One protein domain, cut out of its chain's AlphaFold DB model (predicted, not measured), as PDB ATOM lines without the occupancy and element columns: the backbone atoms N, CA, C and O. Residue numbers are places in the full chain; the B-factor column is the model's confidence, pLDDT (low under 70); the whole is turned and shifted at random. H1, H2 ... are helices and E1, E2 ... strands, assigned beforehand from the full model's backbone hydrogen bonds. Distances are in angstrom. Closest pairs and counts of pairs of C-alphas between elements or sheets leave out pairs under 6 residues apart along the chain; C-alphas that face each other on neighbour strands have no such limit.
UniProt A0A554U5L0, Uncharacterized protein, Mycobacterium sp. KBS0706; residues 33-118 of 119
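This is residues 33 to 118 of the 119 residues of an uncharacterized protein of Mycobacterium sp. KBS0706 (UniProt A0A554U5L0). Helix H3 covers one face of a small, strongly twisted sheet, while short helices H1 and H2 sit at H3's first end, away from the sheet. The printed part has 86 residues with three named helices, then three named strands; the sheet, E1 E2 E3, is an antiparallel meander, each strand beside the one before. The class is mixed, the whole compact: radius of gyration of the C-alphas 12.8 A, spans 38 by 26 by 20 A.

Start at H1, residues 33 to 40, and H2, residues 43 to 52, a helical hairpin that only just touches, with 3 pairs of C-alphas within 8 A; Leu 38 and Arg 46 have the closest, 5.7 A. H3, residues 59 to 73, touches H2 with residues 59 to 63 alone; the closest C-alphas, Val 49 and Val 62, are 6.2 A apart. H3 is on the sheet of E1, residues 84 to 91, E2, 96 to 101, and E3, 104 to 111, in two layers, helix over sheet. Look for N 91 and O 96, then N 99 and O 106, each 2.8 A and within hydrogen-bond range. In H1, H2 and H3 every O i to N i+4 pair is within range.

Find C-alpha 33 at (45.570, -23.586, 25.816), where H1 begins. H3 runs 21.1 A; E3 runs 22.6 A to C-alpha 111 at (43.695, -40.357, 31.969).

The printed part has no cut and no long link; no printed residue is under 70 in pLDDT.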
ATOM      1  N   PHE A  33      46.042 -22.207  25.851       91.75
ATOM      2  CA  PHE A  33      45.570 -23.586  25.816       91.75
ATOM      3  C   PHE A  33      46.703 -24.591  26.053       91.75
ATOM      4  O   PHE A  33      46.541 -25.525  26.832       91.75
ATOM      5  N   GLN A  34      47.876 -24.375  25.454       92.56
ATOM      6  CA  GLN A  34      49.036 -25.244  25.686       92.56
ATOM      7  C   GLN A  34      49.472 -25.246  27.159       92.56
ATOM      8  O   GLN A  34      49.751 -26.308  27.709       92.56
ATOM      9  N   ARG A  35      49.465 -24.081  27.823       94.38
ATOM     10  CA  ARG A  35      49.726 -23.987  29.270       94.38
ATOM     11  C   ARG A  35      48.684 -24.737  30.094       94.38
ATOM     12  O   ARG A  35      49.065 -25.506  30.968       94.38
ATOM     13  N   ALA A  36      47.401 -24.588  29.764       94.19
ATOM     14  CA  ALA A  36      46.327 -25.304  30.447       94.19
ATOM     15  C   ALA A  36      46.475 -26.832  30.332       94.19
ATOM     16  O   ALA A  36      46.246 -27.543  31.309       94.19
ATOM     17  N   ILE A  37      46.919 -27.339  29.173       94.25
ATOM     18  CA  ILE A  37      47.256 -28.763  29.023       94.25
ATOM     19  C   ILE A  37      48.357 -29.141  30.010       94.25
ATOM     20  O   ILE A  37      48.151 -30.045  30.811       94.25
ATOM     21  N   LEU A  38      49.500 -28.443  29.984       96.44
ATOM     22  CA  LEU A  38      50.640 -28.748  30.857       96.44
ATOM     23  C   LEU A  38      50.256 -28.721  32.341       96.44
ATOM     24  O   LEU A  38      50.678 -29.593  33.103       96.44
ATOM     25  N   GLU A  39      49.442 -27.753  32.756       96.06
ATOM     26  CA  GLU A  39      48.954 -27.616  34.131       96.06
ATOM     27  C   GLU A  39      48.114 -28.818  34.585       96.06
ATOM     28  O   GLU A  39      48.232 -29.233  35.740       96.06
ATOM     29  N   GLY A  40      47.340 -29.421  33.678       93.62
ATOM     30  CA  GLY A  40      46.544 -30.622  33.946       93.62
ATOM     31  C   GLY A  40      47.360 -31.916  34.076       93.62
ATOM     32  O   GLY A  40      46.898 -32.871  34.707       93.62
ATOM     33  N   LEU A  41      48.578 -31.953  33.524       97.06
ATOM     34  CA  LEU A  41      49.439 -33.137  33.548       97.06
ATOM     35  C   LEU A  41      50.059 -33.387  34.930       97.06
ATOM     36  O   LEU A  41      50.322 -32.466  35.709       97.06
ATOM     37  N   SER A  42      50.362 -34.657  35.208       97.69
ATOM     38  CA  SER A  42      51.264 -35.027  36.302       97.69
ATOM     39  C   SER A  42      52.674 -34.452  36.068       97.69
ATOM     40  O   SER A  42      53.037 -34.214  34.914       97.69
ATOM     41  N   PRO A  43      53.490 -34.234  37.119       97.88
ATOM     42  CA  PRO A  43      54.837 -33.677  36.962       97.88
ATOM     43  C   PRO A  43      55.714 -34.458  35.974       97.88
ATOM     44  O   PRO A  43      56.350 -33.852  35.113       97.88
ATOM     45  N   ASP A  44      55.681 -35.791  36.038       97.56
ATOM     46  CA  ASP A  44      56.485 -36.653  35.167       97.56
ATOM     47  C   ASP A  44      56.017 -36.570  33.710       97.56
ATOM     48  O   ASP A  44      56.820 -36.399  32.791       97.56
ATOM     49  N   THR A  45      54.701 -36.634  33.483       97.69
ATOM     50  CA  THR A  45      54.129 -36.504  32.135       97.69
ATOM     51  C   THR A  45      54.363 -35.109  31.565       97.69
ATOM     52  O   THR A  45      54.659 -34.985  30.380       97.69
ATOM     53  N   ARG A  46      54.288 -34.059  32.393       97.69
ATOM     54  CA  ARG A  46      54.604 -32.685  31.989       97.69
ATOM     55  C   ARG A  46      56.045 -32.573  31.512       97.69
ATOM     56  O   ARG A  46      56.259 -32.098  30.401       97.69
ATOM     57  N   ALA A  47      57.000 -33.048  32.310       97.62
ATOM     58  CA  ALA A  47      58.416 -33.006  31.960       97.62
ATOM     59  C   ALA A  47      58.689 -33.742  30.640       97.62
ATOM     60  O   ALA A  47      59.434 -33.258  29.788       97.62
ATOM     61  N   GLU A  48      58.040 -34.888  30.434       96.81
ATOM     62  CA  GLU A  48      58.164 -35.647  29.194       96.81
ATOM     63  C   GLU A  48      57.565 -34.914  27.987       96.81
ATOM     64  O   GLU A  48      58.164 -34.900  26.906       96.81
ATOM     65  N   VAL A  49      56.403 -34.281  28.163       96.69
ATOM     66  CA  VAL A  49      55.763 -33.491  27.108       96.69
ATOM     67  C   VAL A  49      56.617 -32.281  26.747       96.69
ATOM     68  O   VAL A  49      56.884 -32.070  25.568       96.69
ATOM     69  N   GLU A  50      57.109 -31.529  27.732       95.81
ATOM     70  CA  GLU A  50      57.991 -30.374  27.523       95.81
ATOM     71  C   GLU A  50      59.291 -30.773  26.820       95.81
ATOM     72  O   GLU A  50      59.714 -30.116  25.870       95.81
ATOM     73  N   ARG A  51      59.890 -31.904  27.212       96.69
ATOM     74  CA  ARG A  51      61.097 -32.447  26.570       96.69
ATOM     75  C   ARG A  51      60.874 -32.771  25.090       96.69
ATOM     76  O   ARG A  51      61.776 -32.583  24.272       96.69
ATOM     77  N   ARG A  52      59.691 -33.284  24.734       94.88
ATOM     78  CA  ARG A  52      59.324 -33.643  23.352       94.88
ATOM     79  C   ARG A  52      58.778 -32.464  22.541       94.88
ATOM     80  O   ARG A  52      58.868 -32.504  21.317       94.88
ATOM     81  N   ALA A  53      58.238 -31.434  23.191       94.12
ATOM     82  CA  ALA A  53      57.675 -30.232  22.568       94.12
ATOM     83  C   ALA A  53      58.784 -29.267  22.110       94.12
ATOM     84  O   ALA A  53      58.866 -28.107  22.510       94.12
ATOM     85  N   THR A  54      59.686 -29.786  21.281       90.94
ATOM     86  CA  THR A  54      60.839 -29.087  20.715       90.94
ATOM     87  C   THR A  54      60.861 -29.278  19.196       90.94
ATOM     88  O   THR A  54      60.122 -30.098  18.643       90.94
ATOM     89  N   GLY A  55      61.682 -28.494  18.487       81.25
ATOM     90  CA  GLY A  55      61.884 -28.668  17.041       81.25
ATOM     91  C   GLY A  55      60.642 -28.411  16.177       81.25
ATOM     92  O   GLY A  55      60.516 -29.006  15.114       81.25
ATOM     93  N   GLY A  56      59.722 -27.555  16.635       81.25
ATOM     94  CA  GLY A  56      58.476 -27.240  15.928       81.25
ATOM     95  C   GLY A  56      57.260 -28.058  16.369       81.25
ATOM     96  O   GLY A  56      56.157 -27.728  15.952       81.25
ATOM     97  N   ASN A  57      57.429 -29.056  17.246       86.44
ATOM     98  CA  ASN A  57      56.305 -29.787  17.831       86.44
ATOM     99  C   ASN A  57      55.692 -29.003  18.997       86.44
ATOM    100  O   ASN A  57      56.385 -28.646  19.952       86.44
ATOM    101  N   SER A  58      54.385 -28.776  18.950       92.12
ATOM    102  CA  SER A  58      53.623 -28.177  20.046       92.12
ATOM    103  C   SER A  58      53.304 -29.188  21.152       92.12
ATOM    104  O   SER A  58      53.242 -30.399  20.924       92.12
ATOM    105  N   VAL A  59      53.000 -28.684  22.353       94.44
ATOM    106  CA  VAL A  59      52.514 -29.490  23.495       94.44
ATOM    107  C   VAL A  59      51.346 -30.395  23.089       94.44
ATOM    108  O   VAL A  59      51.283 -31.562  23.470       94.44
ATOM    109  N   TYR A  60      50.421 -29.862  22.289       93.12
ATOM    110  CA  TYR A  60      49.228 -30.583  21.857       93.12
ATOM    111  C   TYR A  60      49.547 -31.727  20.886       93.12
ATOM    112  O   TYR A  60      48.992 -32.816  21.017       93.12
ATOM    113  N   GLU A  61      50.461 -31.524  19.937       92.06
ATOM    114  CA  GLU A  61      50.883 -32.576  18.999       92.06
ATOM    115  C   GLU A  61      51.632 -33.704  19.706       92.06
ATOM    116  O   GLU A  61      51.416 -34.887  19.418       92.06
ATOM    117  N   VAL A  62      52.463 -33.346  20.686       95.12
ATOM    118  CA  VAL A  62      53.121 -34.326  21.550       95.12
ATOM    119  C   VAL A  62      52.077 -35.129  22.323       95.12
ATOM    120  O   VAL A  62      52.148 -36.358  22.325       95.12
ATOM    121  N   ALA A  63      51.073 -34.470  22.908       95.50
ATOM    122  CA  ALA A  63      49.997 -35.152  23.622       95.50
ATOM    123  C   ALA A  63      49.196 -36.101  22.708       95.50
ATOM    124  O   ALA A  63      48.960 -37.248  23.092       95.50
ATOM    125  N   ARG A  64      48.853 -35.685  21.476       94.31
ATOM    126  CA  ARG A  64      48.227 -36.562  20.458       94.31
ATOM    127  C   ARG A  64      49.073 -37.802  20.189       94.31
ATOM    128  O   ARG A  64      48.553 -38.913  20.193       94.31
ATOM    129  N   THR A  65      50.374 -37.618  19.989       94.06
ATOM    130  CA  THR A  65      51.302 -38.724  19.711       94.06
ATOM    131  C   THR A  65      51.405 -39.682  20.896       94.06
ATOM    132  O   THR A  65      51.367 -40.897  20.721       94.06
ATOM    133  N   MET A  66      51.503 -39.150  22.118       95.69
ATOM    134  CA  MET A  66      51.556 -39.968  23.333       95.69
ATOM    135  C   MET A  66      50.277 -40.786  23.523       95.69
ATOM    136  O   MET A  66      50.366 -41.978  23.814       95.69
ATOM    137  N   LEU A  67      49.108 -40.183  23.281       95.44
ATOM    138  CA  LEU A  67      47.826 -40.881  23.339       95.44
ATOM    139  C   LEU A  67      47.733 -41.991  22.294       95.44
ATOM    140  O   LEU A  67      47.393 -43.117  22.648       95.44
ATOM    141  N   LEU A  68      48.078 -41.714  21.033       94.50
ATOM    142  CA  LEU A  68      48.081 -42.729  19.974       94.50
ATOM    143  C   LEU A  68      48.947 -43.932  20.348       94.50
ATOM    144  O   LEU A  68      48.479 -45.068  20.288       94.50
ATOM    145  N   ASN A  69      50.166 -43.673  20.819       93.69
ATOM    146  CA  ASN A  69      51.078 -44.724  21.255       93.69
ATOM    147  C   ASN A  69      50.509 -45.513  22.443       93.69
ATOM    148  O   ASN A  69      50.568 -46.741  22.443       93.69
ATOM    149  N   SER A  70      49.917 -44.837  23.434       93.56
ATOM    150  CA  SER A  70      49.301 -45.509  24.584       93.56
ATOM    151  C   SER A  70      48.161 -46.438  24.161       93.56
ATOM    152  O   SER A  70      48.117 -47.587  24.604       93.56
ATOM    153  N   MET A  71      47.277 -45.988  23.266       91.62
ATOM    154  CA  MET A  71      46.146 -46.799  22.799       91.62
ATOM    155  C   MET A  71      46.590 -47.995  21.955       91.62
ATOM    156  O   MET A  71      46.009 -49.077  22.064       91.62
ATOM    157  N   GLN A  72      47.637 -47.824  21.145       87.38
ATOM    158  CA  GLN A  72      48.242 -48.924  20.392       87.38
ATOM    159  C   GLN A  72      48.869 -49.962  21.334       87.38
ATOM    160  O   GLN A  72      48.628 -51.155  21.171       87.38
ATOM    161  N   MET A  73      49.592 -49.524  22.371       90.06
ATOM    162  CA  MET A  73      50.184 -50.419  23.376       90.06
ATOM    163  C   MET A  73      49.145 -51.139  24.243       90.06
ATOM    164  O   MET A  73      49.394 -52.247  24.715       90.06
ATOM    165  N   ALA A  74      47.976 -50.533  24.451       87.94
ATOM    166  CA  ALA A  74      46.878 -51.140  25.195       87.94
ATOM    167  C   ALA A  74      46.146 -52.255  24.415       87.94
ATOM    168  O   ALA A  74      45.229 -52.862  24.964       87.94
ATOM    169  N   ASN A  75      46.546 -52.551  23.167       81.69
ATOM    170  CA  ASN A  75      45.952 -53.585  22.308       81.69
ATOM    171  C   ASN A  75      44.423 -53.454  22.174       81.69
ATOM    172  O   ASN A  75      43.688 -54.440  22.190       81.69
ATOM    173  N   LEU A  76      43.932 -52.220  22.027       82.50
ATOM    174  CA  LEU A  76      42.494 -51.920  21.929       82.50
ATOM    175  C   LEU A  76      41.856 -52.320  20.588       82.50
ATOM    176  O   LEU A  76      40.641 -52.159  20.414       82.50
ATOM    177  N   ILE A  77      42.673 -52.785  19.645       83.44
ATOM    178  CA  ILE A  77      42.297 -53.172  18.286       83.44
ATOM    179  C   ILE A  77      42.118 -54.689  18.269       83.44
ATOM    180  O   ILE A  77      43.039 -55.431  18.617       83.44
ATOM    181  N   LYS A  78      40.934 -55.162  17.873       82.75
ATOM    182  CA  LYS A  78      40.681 -56.605  17.754       82.75
ATOM    183  C   LYS A  78      41.274 -57.160  16.455       82.75
ATOM    184  O   LYS A  78      41.420 -56.417  15.484       82.75
ATOM    185  N   PRO A  79      41.570 -58.470  16.384       82.12
ATOM    186  CA  PRO A  79      41.953 -59.104  15.127       82.12
ATOM    187  C   PRO A  79      40.914 -58.828  14.030       82.12
ATOM    188  O   PRO A  79      39.730 -59.101  14.217       82.12
ATOM    189  N   GLY A  80      41.364 -58.283  12.898       83.44
ATOM    190  CA  GLY A  80      40.501 -57.919  11.768       83.44
ATOM    191  C   GLY A  80      39.934 -56.496  11.805       83.44
ATOM    192  O   GLY A  80      39.331 -56.078  10.822       83.44
ATOM    193  N   GLU A  81      40.145 -55.731  12.880       87.38
ATOM    194  CA  GLU A  81      39.827 -54.300  12.902       87.38
ATOM    195  C   GLU A  81      40.970 -53.468  12.301       87.38
ATOM    196  O   GLU A  81      42.151 -53.803  12.434       87.38
ATOM    197  N   ALA A  82      40.622 -52.344  11.669       89.06
ATOM    198  CA  ALA A  82      41.611 -51.361  11.235       89.06
ATOM    199  C   ALA A  82      42.391 -50.805  12.446       89.06
ATOM    200  O   ALA A  82      41.832 -50.711  13.547       89.06
ATOM    201  N   PRO A  83      43.668 -50.419  12.276       88.06
ATOM    202  CA  PRO A  83      44.429 -49.807  13.353       88.06
ATOM    203  C   PRO A  83      43.904 -48.408  13.685       88.06
ATOM    204  O   PRO A  83      43.327 -47.730  12.836       88.06
ATOM    205  N   LEU A  84      44.167 -47.953  14.913       91.31
ATOM    206  CA  LEU A  84      44.045 -46.537  15.254       91.31
ATOM    207  C   LEU A  84      45.150 -45.779  14.510       91.31
ATOM    208  O   LEU A  84      46.335 -46.025  14.760       91.31
ATOM    209  N   SER A  85      44.769 -44.906  13.579       90.44
ATOM    210  CA  SER A  85      45.700 -44.241  12.658       90.44
ATOM    211  C   SER A  85      46.085 -42.837  13.114       90.44
ATOM    212  O   SER A  85      47.243 -42.443  12.980       90.44
ATOM    213  N   SER A  86      45.139 -42.072  13.657       92.31
ATOM    214  CA  SER A  86      45.368 -40.685  14.065       92.31
ATOM    215  C   SER A  86      44.439 -40.269  15.210       92.31
ATOM    216  O   SER A  86      43.391 -40.875  15.418       92.31
ATOM    217  N   VAL A  87      44.822 -39.238  15.973       93.50
ATOM    218  CA  VAL A  87      43.981 -38.646  17.033       93.50
ATOM    219  C   VAL A  87      43.293 -37.403  16.491       93.50
ATOM    220  O   VAL A  87      43.906 -36.349  16.458       93.50
ATOM    221  N   VAL A  88      42.040 -37.446  16.069       92.81
ATOM    222  CA  VAL A  88      41.373 -36.288  15.445       92.81
ATOM    223  C   VAL A  88      41.105 -35.156  16.439       92.81
ATOM    224  O   VAL A  88      41.257 -33.984  16.098       92.81
ATOM    225  N   ALA A  89      40.738 -35.494  17.676       92.75
ATOM    226  CA  ALA A  89      40.409 -34.521  18.715       92.75
ATOM    227  C   ALA A  89      40.709 -35.067  20.114       92.75
ATOM    228  O   ALA A  89      40.660 -36.277  20.340       92.75
ATOM    229  N   ILE A  90      40.984 -34.166  21.058       94.62
ATOM    230  CA  ILE A  90      41.174 -34.495  22.473       94.62
ATOM    231  C   ILE A  90      40.300 -33.563  23.309       94.62
ATOM    232  O   ILE A  90      40.421 -32.342  23.218       94.62
ATOM    233  N   ASP A  91      39.456 -34.144  24.154       94.38
ATOM    234  CA  ASP A  91      38.744 -33.448  25.218       94.38
ATOM    235  C   ASP A  91      39.423 -33.775  26.553       94.38
ATOM    236  O   ASP A  91      39.232 -34.853  27.118       94.38
ATOM    237  N   PHE A  92      40.248 -32.848  27.046       93.38
ATOM    238  CA  PHE A  92      40.958 -32.997  28.322       93.38
ATOM    239  C   PHE A  92      40.039 -32.875  29.544       93.38
ATOM    240  O   PHE A  92      40.404 -33.359  30.609       93.38
ATOM    241  N   ILE A  93      38.860 -32.254  29.412       91.94
ATOM    242  CA  ILE A  93      37.919 -32.061  30.526       91.94
ATOM    243  C   ILE A  93      37.073 -33.313  30.727       91.94
ATOM    244  O   ILE A  93      36.869 -33.754  31.855       91.94
ATOM    245  N   ARG A  94      36.580 -33.896  29.630       94.94
ATOM    246  CA  ARG A  94      35.826 -35.162  29.650       94.94
ATOM    247  C   ARG A  94      36.720 -36.391  29.567       94.94
ATOM    248  O   ARG A  94      36.210 -37.505  29.615       94.94
ATOM    249  N   GLU A  95      38.019 -36.176  29.396       96.12
ATOM    250  CA  GLU A  95      39.052 -37.203  29.328       96.12
ATOM    251  C   GLU A  95      38.778 -38.253  28.240       96.12
ATOM    252  O   GLU A  95      38.909 -39.459  28.442       96.12
ATOM    253  N   ASN A  96      38.386 -37.765  27.061       96.69
ATOM    254  CA  ASN A  96      38.108 -38.569  25.877       96.69
ATOM    255  C   ASN A  96      38.981 -38.123  24.706       96.69
ATOM    256  O   ASN A  96      39.084 -36.933  24.412       96.69
ATOM    257  N   ALA A  97      39.569 -39.081  24.002       96.19
ATOM    258  CA  ALA A  97      40.276 -38.839  22.755       96.19
ATOM    259  C   ALA A  97      39.537 -39.528  21.604       96.19
ATOM    260  O   ALA A  97      39.037 -40.645  21.743       96.19
ATOM    261  N   VAL A  98      39.427 -38.834  20.474       95.81
ATOM    262  CA  VAL A  98      38.762 -39.324  19.266       95.81
ATOM    263  C   VAL A  98      39.828 -39.762  18.281       95.81
ATOM    264  O   VAL A  98      40.703 -38.972  17.931       95.81
ATOM    265  N   PHE A  99      39.741 -41.003  17.826       94.88
ATOM    266  CA  PHE A  99      40.698 -41.625  16.925       94.88
ATOM    267  C   PHE A  99      40.042 -41.974  15.597       94.88
ATOM    268  O   PHE A  99      38.887 -42.397  15.574       94.88
ATOM    269  N   GLU A 100      40.791 -41.858  14.509       94.50
ATOM    270  CA  GLU A 100      40.452 -42.533  13.256       94.50
ATOM    271  C   GLU A 100      40.784 -44.024  13.364       94.50
ATOM    272  O   GLU A 100      41.867 -44.403  13.821       94.50
ATOM    273  N   GLN A 101      39.841 -44.866  12.940       93.00
ATOM    274  CA  GLN A 101      39.979 -46.315  12.844       93.00
ATOM    275  C   GLN A 101      39.347 -46.783  11.523       93.00
ATOM    276  O   GLN A 101      38.155 -47.087  11.459       93.00
ATOM    277  N   GLY A 102      40.141 -46.806  10.449       90.94
ATOM    278  CA  GLY A 102      39.608 -46.976   9.091       90.94
ATOM    279  C   GLY A 102      38.689 -45.806   8.723       90.94
ATOM    280  O   GLY A 102      39.066 -44.655   8.920       90.94
ATOM    281  N   ASP A 103      37.471 -46.101   8.267       91.19
ATOM    282  CA  ASP A 103      36.466 -45.091   7.887       91.19
ATOM    283  C   ASP A 103      35.580 -44.630   9.062       91.19
ATOM    284  O   ASP A 103      34.555 -43.970   8.875       91.19
ATOM    285  N   HIS A 104      35.946 -44.997  10.294       92.31
ATOM    286  CA  HIS A 104      35.167 -44.706  11.493       92.31
ATOM    287  C   HIS A 104      35.952 -43.859  12.493       92.31
ATOM    288  O   HIS A 104      37.175 -43.949  12.601       92.31
ATOM    289  N   LEU A 105      35.218 -43.071  13.281       95.00
ATOM    290  CA  LEU A 105      35.750 -42.389  14.454       95.00
ATOM    291  C   LEU A 105      35.429 -43.194  15.708       95.00
ATOM    292  O   LEU A 105      34.280 -43.577  15.937       95.00
ATOM    293  N   ARG A 106      36.438 -43.408  16.550       93.88
ATOM    294  CA  ARG A 106      36.305 -44.100  17.829       93.88
ATOM    295  C   ARG A 106      36.669 -43.169  18.972       93.88
ATOM    296  O   ARG A 106      37.754 -42.601  18.994       93.88
ATOM    297  N   VAL A 107      35.771 -43.044  19.940       95.19
ATOM    298  CA  VAL A 107      36.031 -42.311  21.183       95.19
ATOM    299  C   VAL A 107      36.607 -43.284  22.203       95.19
ATOM    300  O   VAL A 107      36.022 -44.341  22.444       95.19
ATOM    301  N   ILE A 108      37.756 -42.947  22.778       94.50
ATOM    302  CA  ILE A 108      38.439 -43.771  23.774       94.50
ATOM    303  C   ILE A 108      38.723 -42.913  25.014       94.50
ATOM    304  O   ILE A 108      39.340 -41.848  24.880       94.50
ATOM    305  N   PRO A 109      38.290 -43.352  26.210       95.81
ATOM    306  CA  PRO A 109      38.601 -42.655  27.445       95.81
ATOM    307  C   PRO A 109      40.084 -42.806  27.793       95.81
ATOM    308  O   PRO A 109      40.708 -43.849  27.573       95.81
ATOM    309  N   PHE A 110      40.651 -41.758  28.372       96.44
ATOM    310  CA  PHE A 110      42.043 -41.725  28.799       96.44
ATOM    311  C   PHE A 110      42.179 -41.006  30.140       96.44
ATOM    312  O   PHE A 110      41.231 -40.410  30.644       96.44
ATOM    313  N   ASP A 111      43.344 -41.094  30.763       96.69
ATOM    314  CA  ASP A 111      43.695 -40.357  31.969       96.69
ATOM    315  C   ASP A 111      44.411 -39.067  31.576       96.69
ATOM    316  O   ASP A 111      45.503 -39.093  31.003       96.69
ATOM    317  N   SER A 112      43.786 -37.928  31.871       95.75
ATOM    318  CA  SER A 112      44.301 -36.614  31.480       95.75
ATOM    319  C   SER A 112      45.625 -36.246  32.143       95.75
ATOM    320  O   SER A 112      46.374 -35.450  31.586       95.75
ATOM    321  N   ARG A 113      45.957 -36.850  33.289       97.06
ATOM    322  CA  ARG A 113      47.190 -36.562  34.034       97.06
ATOM    323  C   ARG A 113      48.386 -37.324  33.476       97.06
ATOM    324  O   ARG A 113      49.515 -36.848  33.596       97.06
ATOM    325  N   THR A 114      48.145 -38.502  32.910       96.94
ATOM    326  CA  THR A 114      49.187 -39.440  32.460       96.94
ATOM    327  C   THR A 114      49.212 -39.665  30.950       96.94
ATOM    328  O   THR A 114      50.186 -40.209  30.434       96.94
ATOM    329  N   LEU A 115      48.170 -39.225  30.235       96.88
ATOM    330  CA  LEU A 115      47.939 -39.476  28.808       96.88
ATOM    331  C   LEU A 115      47.884 -40.972  28.462       96.88
ATOM    332  O   LEU A 115      48.290 -41.378  27.372       96.88
ATOM    333  N   GLN A 116      47.387 -41.789  29.394       95.94
ATOM    334  CA  GLN A 116      47.267 -43.236  29.223       95.94
ATOM    335  C   GLN A 116      45.821 -43.694  29.063       95.94
ATOM    336  O   GLN A 116      44.893 -43.040  29.530       95.94
ATOM    337  N   PHE A 117      45.626 -44.848  28.427       92.81
ATOM    338  CA  PHE A 117      44.328 -45.518  28.369       92.81
ATOM    339  C   PHE A 117      43.737 -45.771  29.765       92.81
ATOM    340  O   PHE A 117      44.411 -46.317  30.643       92.81
ATOM    341  N   LYS A 118      42.453 -45.435  29.942       87.00
ATOM    342  CA  LYS A 118      41.670 -45.845  31.113       87.00
ATOM    343  C   LYS A 118      41.017 -47.193  30.851       87.00
ATOM    344  O   LYS A 118      40.217 -47.307  29.928       87.00
TER     345      LYS A 118